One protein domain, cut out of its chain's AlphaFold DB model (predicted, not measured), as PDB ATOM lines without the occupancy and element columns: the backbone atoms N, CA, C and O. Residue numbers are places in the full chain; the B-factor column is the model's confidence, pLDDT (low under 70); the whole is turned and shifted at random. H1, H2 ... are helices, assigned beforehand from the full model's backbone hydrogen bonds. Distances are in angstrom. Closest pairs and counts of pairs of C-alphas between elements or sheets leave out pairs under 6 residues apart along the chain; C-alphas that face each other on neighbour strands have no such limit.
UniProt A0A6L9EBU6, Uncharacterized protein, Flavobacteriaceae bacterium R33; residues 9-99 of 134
ATOM      1  N   GLY A   9     116.551 223.780 148.591       93.56
ATOM      2  CA  GLY A   9     115.395 223.145 147.961       93.56
ATOM      3  C   GLY A   9     115.720 222.315 146.716       93.56
ATOM      4  O   GLY A   9     115.263 221.179 146.585       93.56
ATOM      5  N   GLN A  10     116.554 222.838 145.811       92.12
ATOM      6  CA  GLN A  10     116.951 222.118 144.596       92.12
ATOM      7  C   GLN A  10     117.827 220.905 144.914       92.12
ATOM      8  O   GLN A  10     117.677 219.854 144.289       92.12
ATOM      9  N   ARG A  11     118.721 221.027 145.902       92.62
ATOM     10  CA  ARG A  11     119.565 219.908 146.344       92.62
ATOM     11  C   ARG A  11     118.725 218.813 146.989       92.62
ATOM     12  O   ARG A  11     118.896 217.647 146.647       92.62
ATOM     13  N   VAL A  12     117.765 219.177 147.837       95.56
ATOM     14  CA  VAL A  12     116.822 218.219 148.432       95.56
ATOM     15  C   VAL A  12     115.998 217.518 147.351       95.56
ATOM     16  O   VAL A  12     115.861 216.296 147.399       95.56
ATOM     17  N   ARG A  13     115.538 218.250 146.324       96.06
ATOM     18  CA  ARG A  13     114.852 217.651 145.173       96.06
ATOM     19  C   ARG A  13     115.720 216.607 144.474       96.06
ATOM     20  O   ARG A  13     115.239 215.501 144.247       96.06
ATOM     21  N   ARG A  14     116.982 216.939 144.165       94.44
ATOM     22  CA  ARG A  14     117.932 216.004 143.536       94.44
ATOM     23  C   ARG A  14     118.154 214.772 144.394       94.44
ATOM     24  O   ARG A  14     118.019 213.663 143.896       94.44
ATOM     25  N   LEU A  15     118.404 214.946 145.692       95.94
ATOM     26  CA  LEU A  15     118.552 213.821 146.617       95.94
ATOM     27  C   LEU A  15     117.317 212.917 146.576       95.94
ATOM     28  O   LEU A  15     117.443 211.707 146.391       95.94
ATOM     29  N   ARG A  16     116.113 213.488 146.666       97.38
ATOM     30  CA  ARG A  16     114.871 212.714 146.601       97.38
ATOM     31  C   ARG A  16     114.738 211.931 145.289       97.38
ATOM     32  O   ARG A  16     114.356 210.763 145.328       97.38
ATOM     33  N   THR A  17     115.013 212.548 144.141       97.38
ATOM     34  CA  THR A  17     114.784 211.919 142.829       97.38
ATOM     35  C   THR A  17     115.905 210.990 142.385       97.38
ATOM     36  O   THR A  17     115.625 209.999 141.722       97.38
ATOM     37  N   GLU A  18     117.151 211.288 142.739       96.06
ATOM     38  CA  GLU A  18     118.337 210.584 142.234       96.06
ATOM     39  C   GLU A  18     118.889 209.580 143.254       96.06
ATOM     40  O   GLU A  18     119.304 208.492 142.873       96.06
ATOM     41  N   VAL A  19     118.861 209.906 144.554       95.38
ATOM     42  CA  VAL A  19     119.419 209.041 145.612       95.38
ATOM     43  C   VAL A  19     118.352 208.138 146.226       95.38
ATOM     44  O   VAL A  19     118.586 206.949 146.440       95.38
ATOM     45  N   TYR A  20     117.177 208.691 146.535       96.56
ATOM     46  CA  TYR A  20     116.070 207.912 147.106       96.56
ATOM     47  C   TYR A  20     115.149 207.327 146.036       96.56
ATOM     48  O   TYR A  20     114.490 206.324 146.301       96.56
ATOM     49  N   VAL A  21     115.121 207.930 144.841       97.44
ATOM     50  CA  VAL A  21     114.255 207.537 143.720       97.44
ATOM     51  C   VAL A  21     112.787 207.480 144.158       97.44
ATOM     52  O   VAL A  21     112.100 206.472 144.000       97.44
ATOM     53  N   LYS A  22     112.316 208.570 144.781       97.75
ATOM     54  CA  LYS A  22     110.971 208.677 145.366       97.75
ATOM     55  C   LYS A  22     110.170 209.859 144.847       97.75
ATOM     56  O   LYS A  22     110.705 210.930 144.545       97.75
ATOM     57  N   THR A  23     108.852 209.697 144.829       97.38
ATOM     58  CA  THR A  23     107.907 210.818 144.757       97.38
ATOM     59  C   THR A  23     107.959 211.657 146.040       97.38
ATOM     60  O   THR A  23     108.523 211.242 147.054       97.38
ATOM     61  N   GLN A  24     107.386 212.865 146.019       96.94
ATOM     62  CA  GLN A  24     107.312 213.700 147.226       96.94
ATOM     63  C   GLN A  24     106.521 213.017 148.350       96.94
ATOM     64  O   GLN A  24     106.917 213.108 149.508       96.94
ATOM     65  N   GLU A  25     105.433 212.321 148.018       96.88
ATOM     66  CA  GLU A  25     104.577 211.635 148.989       96.88
ATOM     67  C   GLU A  25     105.291 210.458 149.665       96.88
ATOM     68  O   GLU A  25     105.317 210.365 150.897       96.88
ATOM     69  N   GLU A  26     105.946 209.598 148.881       97.75
ATOM     70  CA  GLU A  26     106.726 208.488 149.434       97.75
ATOM     71  C   GLU A  26     107.880 209.000 150.300       97.75
ATOM     72  O   GLU A  26     108.133 208.471 151.381       97.75
ATOM     73  N   PHE A  27     108.568 210.055 149.857       97.88
ATOM     74  CA  PHE A  27     109.689 210.621 150.600       97.88
ATOM     75  C   PHE A  27     109.243 211.222 151.938       97.88
ATOM     76  O   PHE A  27     109.872 210.988 152.969       97.88
ATOM     77  N   VAL A  28     108.109 211.925 151.952       97.06
ATOM     78  CA  VAL A  28     107.478 212.419 153.184       97.06
ATOM     79  C   VAL A  28     107.098 211.267 154.114       97.06
ATOM     80  O   VAL A  28     107.324 211.358 155.321       97.06
ATOM     81  N   THR A  29     106.561 210.175 153.570       97.12
ATOM     82  CA  THR A  29     106.236 208.970 154.346       97.12
ATOM     83  C   THR A  29     107.486 208.375 154.996       97.12
ATOM     84  O   THR A  29     107.460 208.059 156.185       97.12
ATOM     85  N   MET A  30     108.604 208.303 154.265       97.50
ATOM     86  CA  MET A  30     109.885 207.834 154.805       97.50
ATOM     87  C   MET A  30     110.403 208.726 155.939       97.50
ATOM     88  O   MET A  30     110.774 208.210 156.994       97.50
ATOM     89  N   ILE A  31     110.387 210.052 155.755       96.75
ATOM     90  CA  ILE A  31     110.834 211.006 156.782       96.75
ATOM     91  C   ILE A  31     109.973 210.874 158.042       96.75
ATOM     92  O   ILE A  31     110.497 210.736 159.143       96.75
ATOM     93  N   ASN A  32     108.647 210.865 157.895       96.25
ATOM     94  CA  ASN A  32     107.739 210.746 159.036       96.25
ATOM     95  C   ASN A  32     107.887 209.400 159.760       96.25
ATOM     96  O   ASN A  32     107.815 209.363 160.988       96.25
ATOM     97  N   GLY A  33     108.125 208.308 159.024       95.94
ATOM     98  CA  GLY A  33     108.418 206.998 159.607       95.94
ATOM     99  C   GLY A  33     109.678 207.026 160.474       95.94
ATOM    100  O   GLY A  33     109.648 206.574 161.618       95.94
ATOM    101  N   TYR A  34     110.749 207.642 159.973       95.50
ATOM    102  CA  TYR A  34     111.988 207.852 160.720       95.50
ATOM    103  C   TYR A  34     111.780 208.698 161.989       95.50
ATOM    104  O   TYR A  34     112.234 208.325 163.073       95.50
ATOM    105  N   LEU A  35     111.050 209.814 161.891       93.94
ATOM    106  CA  LEU A  35     110.779 210.681 163.044       93.94
ATOM    107  C   LEU A  35     109.927 209.980 164.106       93.94
ATOM    108  O   LEU A  35     110.189 210.135 165.299       93.94
ATOM    109  N   SER A  36     108.951 209.175 163.681       93.56
ATOM    110  CA  SER A  36     108.124 208.365 164.578       93.56
ATOM    111  C   SER A  36     108.972 207.364 165.370       93.56
ATOM    112  O   SER A  36     108.889 207.315 166.597       93.56
ATOM    113  N   GLN A  37     109.874 206.638 164.697       92.62
ATOM    114  CA  GLN A  37     110.780 205.674 165.339       92.62
ATOM    115  C   GLN A  37     111.695 206.322 166.386       92.62
ATOM    116  O   GLN A  37     112.005 205.705 167.404       92.62
ATOM    117  N   ARG A  38     112.092 207.582 166.173       88.69
ATOM    118  CA  ARG A  38     112.915 208.352 167.115       88.69
ATOM    119  C   ARG A  38     112.114 209.144 168.153       88.69
ATOM    120  O   ARG A  38     112.721 209.859 168.943       88.69
ATOM    121  N   LYS A  39     110.779 209.019 168.179       87.75
ATOM    122  CA  LYS A  39     109.874 209.795 169.053       87.75
ATOM    123  C   LYS A  39     110.031 211.317 168.893       87.75
ATOM    124  O   LYS A  39     109.845 212.065 169.844       87.75
ATOM    125  N   LEU A  40     110.373 211.762 167.684       84.81
ATOM    126  CA  LEU A  40     110.528 213.175 167.311       84.81
ATOM    127  C   LEU A  40     109.322 213.710 166.526       84.81
ATOM    128  O   LEU A  40     109.332 214.849 166.075       84.81
ATOM    129  N   LEU A  41     108.305 212.876 166.296       80.50
ATOM    130  CA  LEU A  41     107.119 213.261 165.545       80.50
ATOM    131  C   LEU A  41     106.095 213.920 166.480       80.50
ATOM    132  O   LEU A  41     105.252 213.238 167.059       80.50
ATOM    133  N   ASP A  42     106.159 215.242 166.608       76.31
ATOM    134  CA  ASP A  42     105.060 216.057 167.125       76.31
ATOM    135  C   ASP A  42     104.207 216.630 165.969       76.31
ATOM    136  O   ASP A  42     104.496 216.441 164.779       76.31
ATOM    137  N   GLY A  43     103.089 217.283 166.307       66.12
ATOM    138  CA  GLY A  43     102.163 217.834 165.310       66.12
ATOM    139  C   GLY A  43     102.811 218.870 164.382       66.12
ATOM    140  O   GLY A  43     102.464 218.938 163.202       66.12
ATOM    141  N   GLU A  44     103.786 219.632 164.887       68.25
ATOM    142  CA  GLU A  44     104.501 220.662 164.128       68.25
ATOM    143  C   GLU A  44     105.646 220.092 163.278       68.25
ATOM    144  O   GLU A  44     105.906 220.594 162.180       68.25
ATOM    145  N   GLY A  45     106.284 219.010 163.721       72.00
ATOM    146  CA  GLY A  45     107.399 218.324 163.069       72.00
ATOM    147  C   GLY A  45     106.986 217.421 161.909       72.00
ATOM    148  O   GLY A  45     107.822 217.076 161.070       72.00
ATOM    149  N   LYS A  46     105.693 217.085 161.785       87.94
ATOM    150  CA  LYS A  46     105.187 216.238 160.697       87.94
ATOM    151  C   LYS A  46     105.414 216.874 159.323       87.94
ATOM    152  O   LYS A  46     105.005 218.006 159.034       87.94
ATOM    153  N   PHE A  47     106.022 216.111 158.423       94.12
ATOM    154  CA  PHE A  47     106.156 216.486 157.022       94.12
ATOM    155  C   PHE A  47     104.868 216.184 156.261       94.12
ATOM    156  O   PHE A  47     104.200 215.175 156.485       94.12
ATOM    157  N   THR A  48     104.537 217.065 155.326       94.25
ATOM    158  CA  THR A  48     103.447 216.887 154.361       94.25
ATOM    159  C   THR A  48     103.995 217.058 152.952       94.25
ATOM    160  O   THR A  48     105.050 217.673 152.772       94.25
ATOM    161  N   GLN A  49     103.268 216.586 151.938       93.88
ATOM    162  CA  GLN A  49     103.646 216.820 150.541       93.88
ATOM    163  C   GLN A  49     103.820 218.320 150.246       93.88
ATOM    164  O   GLN A  49     104.800 218.710 149.621       93.88
ATOM    165  N   ASN A  50     102.940 219.173 150.785       94.31
ATOM    166  CA  ASN A  50     103.054 220.628 150.651       94.31
ATOM    167  C   ASN A  50     104.344 221.184 151.283       94.31
ATOM    168  O   ASN A  50     104.963 222.089 150.733       94.31
ATOM    169  N   THR A  51     104.786 220.621 152.415       94.06
ATOM    170  CA  THR A  51     106.075 220.998 153.024       94.06
ATOM    171  C   THR A  51     107.224 220.728 152.049       94.06
ATOM    172  O   THR A  51     108.069 221.596 151.843       94.06
ATOM    173  N   MET A  52     107.229 219.554 151.407       95.81
ATOM    174  CA  MET A  52     108.267 219.186 150.441       95.81
ATOM    175  C   MET A  52     108.190 220.037 149.168       95.81
ATOM    176  O   MET A  52     109.207 220.539 148.703       95.81
ATOM    177  N   ALA A  53     106.987 220.278 148.642       95.31
ATOM    178  CA  ALA A  53     106.792 221.131 147.476       95.31
ATOM    179  C   ALA A  53     107.304 222.559 147.718       95.31
ATOM    180  O   ALA A  53     108.051 223.088 146.895       95.31
ATOM    181  N   ARG A  54     106.965 223.166 148.864       94.94
ATOM    182  CA  ARG A  54     107.445 224.502 149.251       94.94
ATOM    183  C   ARG A  54     108.956 224.554 149.431       94.94
ATOM    184  O   ARG A  54     109.573 225.526 149.002       94.94
ATOM    185  N   LEU A  55     109.558 223.527 150.026       94.88
ATOM    186  CA  LEU A  55     111.010 223.438 150.128       94.88
ATOM    187  C   LEU A  55     111.646 223.391 148.732       94.88
ATOM    188  O   LEU A  55     112.491 224.218 148.421       94.88
ATOM    189  N   GLU A  56     111.210 222.481 147.866       94.44
ATOM    190  CA  GLU A  56     111.850 222.244 146.565       94.44
ATOM    191  C   GLU A  56     111.656 223.373 145.545       94.44
ATOM    192  O   GLU A  56     112.459 223.503 144.619       94.44
ATOM    193  N   THR A  57     110.593 224.167 145.685       92.12
ATOM    194  CA  THR A  57     110.248 225.238 144.733       92.12
ATOM    195  C   THR A  57     110.547 226.636 145.264       92.12
ATOM    196  O   THR A  57     111.025 227.477 144.508       92.12
ATOM    197  N   LEU A  58     110.296 226.883 146.553       92.56
ATOM    198  CA  LEU A  58     110.402 228.202 147.184       92.56
ATOM    199  C   LEU A  58     111.527 228.284 148.218       92.56
ATOM    200  O   LEU A  58     111.705 229.334 148.828       92.56
ATOM    201  N   ASN A  59     112.254 227.190 148.463       90.88
ATOM    202  CA  ASN A  59     113.245 227.093 149.537       90.88
ATOM    203  C   ASN A  59     112.697 227.441 150.924       90.88
ATOM    204  O   ASN A  59     113.378 228.039 151.754       90.88
ATOM    205  N   SER A  60     111.425 227.123 151.158       92.25
ATOM    206  CA  SER A  60     110.716 227.534 152.363       92.25
ATOM    207  C   SER A  60     110.478 226.332 153.269       92.25
ATOM    208  O   SER A  60     109.710 225.430 152.929       92.25
ATOM    209  N   ILE A  61     111.129 226.334 154.430       92.50
ATOM    210  CA  ILE A  61     110.986 225.332 155.489       92.50
ATOM    211  C   ILE A  61     111.316 225.972 156.844       92.50
ATOM    212  O   ILE A  61     112.067 226.944 156.905       92.50
ATOM    213  N   THR A  62     110.750 225.455 157.933       91.12
ATOM    214  CA  THR A  62     111.111 225.899 159.288       91.12
ATOM    215  C   THR A  62     112.457 225.306 159.710       91.12
ATOM    216  O   THR A  62     112.837 224.230 159.248       91.12
ATOM    217  N   SER A  63     113.167 225.972 160.623       87.69
ATOM    218  CA  SER A  63     114.458 225.499 161.151       87.69
ATOM    219  C   SER A  63     114.363 224.108 161.793       87.69
ATOM    220  O   SER A  63     115.214 223.253 161.542       87.69
ATOM    221  N   ALA A  64     113.295 223.845 162.550       89.75
ATOM    222  CA  ALA A  64     113.041 222.540 163.162       89.75
ATOM    223  C   ALA A  64     112.914 221.427 162.107       89.75
ATOM    224  O   ALA A  64     113.620 220.420 162.164       89.75
ATOM    225  N   LYS A  65     112.086 221.637 161.073       92.44
ATOM    226  CA  LYS A  65     111.938 220.661 159.984       92.44
ATOM    227  C   LYS A  65     113.223 220.516 159.176       92.44
ATOM    228  O   LYS A  65     113.581 219.400 158.819       92.44
ATOM    229  N   LEU A  66     113.953 221.600 158.923       92.75
ATOM    230  CA  LEU A  66     115.246 221.514 158.248       92.75
ATOM    231  C   LEU A  66     116.226 220.631 159.033       92.75
ATOM    232  O   LEU A  66     116.847 219.747 158.448       92.75
ATOM    233  N   THR A  67     116.290 220.803 160.353       91.75
ATOM    234  CA  THR A  67     117.126 219.985 161.246       91.75
ATOM    235  C   THR A  67     116.728 218.510 161.185       91.75
ATOM    236  O   THR A  67     117.571 217.640 160.969       91.75
ATOM    237  N   HIS A  68     115.431 218.212 161.291       93.94
ATOM    238  CA  HIS A  68     114.914 216.849 161.154       93.94
ATOM    239  C   HIS A  68     115.248 216.218 159.801       93.94
ATOM    240  O   HIS A  68     115.637 215.050 159.750       93.94
ATOM    241  N   LEU A  69     115.131 216.989 158.718       95.69
ATOM    242  CA  LEU A  69     115.487 216.539 157.380       95.69
ATOM    243  C   LEU A  69     116.985 216.234 157.279       95.69
ATOM    244  O   LEU A  69     117.341 215.180 156.763       95.69
ATOM    245  N   MET A  70     117.859 217.108 157.786       95.62
ATOM    246  CA  MET A  70     119.307 216.873 157.755       95.62
ATOM    247  C   MET A  70     119.694 215.613 158.532       95.62
ATOM    248  O   MET A  70     120.436 214.783 158.008       95.62
ATOM    249  N   ASN A  71     119.120 215.415 159.722       93.19
ATOM    250  CA  ASN A  71     119.353 214.209 160.519       93.19
ATOM    251  C   ASN A  71     118.882 212.950 159.782       93.19
ATOM    252  O   ASN A  71     119.605 211.964 159.725       93.19
ATOM    253  N   PHE A  72     117.698 212.992 159.163       95.81
ATOM    254  CA  PHE A  72     117.202 211.888 158.340       95.81
ATOM    255  C   PHE A  72     118.151 211.560 157.175       95.81
ATOM    256  O   PHE A  72     118.463 210.390 156.945       95.81
ATOM    257  N   LEU A  73     118.623 212.573 156.441       96.06
ATOM    258  CA  LEU A  73     119.509 212.397 155.287       96.06
ATOM    259  C   LEU A  73     120.865 211.794 155.690       96.06
ATOM    260  O   LEU A  73     121.370 210.890 155.013       96.06
ATOM    261  N   TYR A  74     121.428 212.259 156.804       94.19
ATOM    262  CA  TYR A  74     122.664 211.723 157.365       94.19
ATOM    263  C   TYR A  74     122.478 210.281 157.860       94.19
ATOM    264  O   TYR A  74     123.211 209.372 157.464       94.19
ATOM    265  N   ASP A  75     121.434 210.018 158.638       92.19
ATOM    266  CA  ASP A  75     121.239 208.708 159.253       92.19
ATOM    267  C   ASP A  75     120.879 207.618 158.249       92.19
ATOM    268  O   ASP A  75     121.280 206.467 158.419       92.19
ATOM    269  N   THR A  76     120.157 207.942 157.180       93.56
ATOM    270  CA  THR A  76     119.704 206.921 156.223       93.56
ATOM    271  C   THR A  76     120.654 206.723 155.046       93.56
ATOM    272  O   THR A  76     120.746 205.607 154.533       93.56
ATOM    273  N   LYS A  77     121.390 207.759 154.625       93.44
ATOM    274  CA  LYS A  77     122.278 207.701 153.447       93.44
ATOM    275  C   LYS A  77     123.681 208.268 153.671       93.44
ATOM    276  O   LYS A  77     124.464 208.284 152.730       93.44
ATOM    277  N   GLY A  78     124.013 208.722 154.880       93.06
ATOM    278  CA  GLY A  78     125.311 209.343 155.163       93.06
ATOM    279  C   GLY A  78     125.504 210.665 154.425       93.06
ATOM    280  O   GLY A  78     126.634 211.060 154.180       93.06
ATOM    281  N   ILE A  79     124.425 211.334 154.009       94.69
ATOM    282  CA  ILE A  79     124.528 212.589 153.260       94.69
ATOM    283  C   ILE A  79     125.072 213.676 154.186       94.69
ATOM    284  O   ILE A  79     124.570 213.852 155.295       94.69
ATOM    285  N   ASN A  80     126.073 214.415 153.714       92.88
ATOM    286  CA  ASN A  80     126.709 215.499 154.450       92.88
ATOM    287  C   ASN A  80     125.762 216.713 154.575       92.88
ATOM    288  O   ASN A  80     125.491 217.367 153.560       92.88
ATOM    289  N   PRO A  81     125.297 217.089 155.783       92.62
ATOM    290  CA  PRO A  81     124.415 218.247 155.954       92.62
ATOM    291  C   PRO A  81     125.038 219.564 155.478       92.62
ATOM    292  O   PRO A  81     124.344 220.399 154.898       92.62
ATOM    293  N   ALA A  82     126.353 219.735 155.651       90.88
ATOM    294  CA  ALA A  82     127.066 220.931 155.204       90.88
ATOM    295  C   ALA A  82     127.062 221.042 153.675       90.88
ATOM    296  O   ALA A  82     126.867 222.130 153.131       90.88
ATOM    297  N   TRP A  83     127.180 219.907 152.977       92.50
ATOM    298  CA  TRP A  83     127.028 219.882 151.528       92.50
ATOM    299  C   TRP A  83     125.610 220.277 151.113       92.50
ATOM    300  O   TRP A  83     125.427 220.999 150.142       92.50
ATOM    301  N   VAL A  84     124.577 219.872 151.848       92.25
ATOM    302  CA  VAL A  84     123.204 220.265 151.502       92.25
ATOM    303  C   VAL A  84     122.950 221.751 151.767       92.25
ATOM    304  O   VAL A  84     122.292 222.405 150.955       92.25
ATOM    305  N   MET A  85     123.467 222.294 152.871       90.31
ATOM    306  CA  MET A  85     123.091 223.624 153.356       90.31
ATOM    307  C   MET A  85     123.932 224.786 152.827       90.31
ATOM    308  O   MET A  85     123.389 225.869 152.638       90.31
ATOM    309  N   LEU A  86     125.234 224.603 152.607       87.00
ATOM    310  CA  LEU A  86     126.125 225.727 152.306       87.00
ATOM    311  C   LEU A  86     126.067 226.110 150.827       87.00
ATOM    312  O   LEU A  86     126.104 225.246 149.955       87.00
ATOM    313  N   ASP A  87     126.005 227.402 150.509       80.69
ATOM    314  CA  ASP A  87     125.949 227.862 149.112       80.69
ATOM    315  C   ASP A  87     127.214 227.477 148.326       80.69
ATOM    316  O   ASP A  87     127.126 227.037 147.178       80.69
ATOM    317  N   ARG A  88     128.383 227.566 148.974       80.88
ATOM    318  CA  ARG A  88     129.696 227.182 148.431       80.88
ATOM    319  C   ARG A  88     130.123 225.816 148.968       80.88
ATOM    320  O   ARG A  88     130.988 225.716 149.829       80.88
ATOM    321  N   ASN A  89     129.469 224.767 148.482       79.25
ATOM    322  CA  ASN A  89     129.656 223.386 148.936       79.25
ATOM    323  C   ASN A  89     130.504 222.514 147.992       79.25
ATOM    324  O   ASN A  89     130.622 221.316 148.219       79.25
ATOM    325  N   GLU A  90     131.048 223.079 146.917       80.81
ATOM    326  CA  GLU A  90     131.664 222.337 145.804       80.81
ATOM    327  C   GLU A  90     132.880 221.505 146.229       80.81
ATOM    328  O   GLU A  90     133.154 220.462 145.644       80.81
ATOM    329  N   THR A  91     133.594 221.957 147.260       84.81
ATOM    330  CA  THR A  91     134.760 221.275 147.833       84.81
ATOM    331  C   THR A  91     134.392 220.275 148.926       84.81
ATOM    332  O   THR A  91     135.257 219.533 149.390       84.81
ATOM    333  N   LEU A  92     133.128 220.247 149.360       83.88
ATOM    334  CA  LEU A  92     132.668 219.356 150.416       83.88
ATOM    335  C   LEU A  92     132.239 218.013 149.820       83.88
ATOM    336  O   LEU A  92     131.514 217.987 148.821       83.88
ATOM    337  N   PRO A  93     132.607 216.884 150.445       88.81
ATOM    338  CA  PRO A  93     132.110 215.595 150.006       88.81
ATOM    339  C   PRO A  93     130.593 215.514 150.266       88.81
ATOM    340  O   PRO A  93     130.143 215.864 151.363       88.81
ATOM    341  N   PRO A  94     129.782 215.046 149.294       89.25
ATOM    342  CA  PRO A  94     128.331 214.919 149.457       89.25
ATOM    343  C   PRO A  94     127.929 213.826 150.453       89.25
ATOM    344  O   PRO A  94     126.814 213.850 150.974       89.25
ATOM    345  N   TYR A  95     128.839 212.896 150.743       92.31
ATOM    346  CA  TYR A  95     128.646 211.803 151.687       92.31
ATOM    347  C   TYR A  95     129.749 211.828 152.741       92.31
ATOM    348  O   TYR A  95     130.906 212.100 152.429       92.31
ATOM    349  N   LEU A  96     129.377 211.542 153.982       88.31
ATOM    350  CA  LEU A  96     130.290 211.336 155.094       88.31
ATOM    351  C   LEU A  96     130.409 209.840 155.360       88.31
ATOM    352  O   LEU A  96     129.411 209.112 155.361       88.31
ATOM    353  N   GLU A  97     131.629 209.393 155.635       80.25
ATOM    354  CA  GLU A  97     131.831 208.075 156.217       80.25
ATOM    355  C   GLU A  97     131.208 208.065 157.612       80.25
ATOM    356  O   GLU A  97     131.459 208.943 158.440       80.25
ATOM    357  N   LYS A  98     130.351 207.078 157.872       70.12
ATOM    358  CA  LYS A  98     129.855 206.853 159.224       70.12
ATOM    359  C   LYS A  98     131.000 206.247 160.017       70.12
ATOM    360  O   LYS A  98     131.393 205.113 159.749       70.12
ATOM    361  N   SER A  99     131.535 206.998 160.970       63.06
ATOM    362  CA  SER A  99     132.497 206.472 161.928       63.06
ATOM    363  C   SER A  99     131.843 205.307 162.673       63.06
ATOM    364  O   SER A  99     130.916 205.490 163.454       63.06
TER     365      SER A  99
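What this domain is: This is residues 9 to 99 of the 134 residues of an uncharacterized protein of Flavobacteriaceae bacterium R33 (UniProt A0A6L9EBU6). What shape appears first? H1 and H4 lie side by side in a small body of crossed helices, with H2 across one side, short H5 on the other, and H3 packed on H1 and H2. Residues 86 to 99, with no named element, wind out past H5. What is it built of? The printed part has 91 residues with five named helices, H1 to H5 in chain order, and no named strand: all helix. It is compact, with a radius of gyration of the C-alphas of 12.5 A, and rounded, spanning 37 by 32 by 25 A.

How they stand to each other: How does the first helix stand? H1, residues 9 to 19, touches H3, residues 49 to 58, at a steep tilt of 60 degrees, opposite ways; their closest C-alphas, of Gly 9 and Glu 56, are 3.9 A apart. What meets H2, residues 24 to 37? Its residues 31 to 35 alone touch residues 68 to 72 of H4, residues 63 to 77, about perpendicular at 89 degrees, the closest C-alphas being those of Ile 31 and Phe 72, 6.6 A. Its residues 24 to 28 alone touch H3, closest at the C-alphas of Glu 25 and Gln 49, 5.5 A. What of H5, residues 81 to 85? It touches residues 70 to 74 of H4 alone, closest at the C-alphas of Met 70 and Pro 81, 5.6 A, and is apart from H2 and H3. Are the helix backbones complete? In H1 to H5 every O i to N i+4 pair is within hydrogen-bond range.

Where its parts are: Where do the helices begin and end? H1 begins at C-alpha 9, (115.395, 223.145, 147.961), and H5 ends at C-alpha 85, (123.091, 223.624, 153.356). Which are longest? H4 measures 20.9 A and H2 20.1 A from first to last C-alpha.

The domain as a whole: Which link is long? H2 to H3, with 11 residues; the printed part has no cut. Where is confidence low? Residues 43 to 44 and 99 are under 70 in pLDDT.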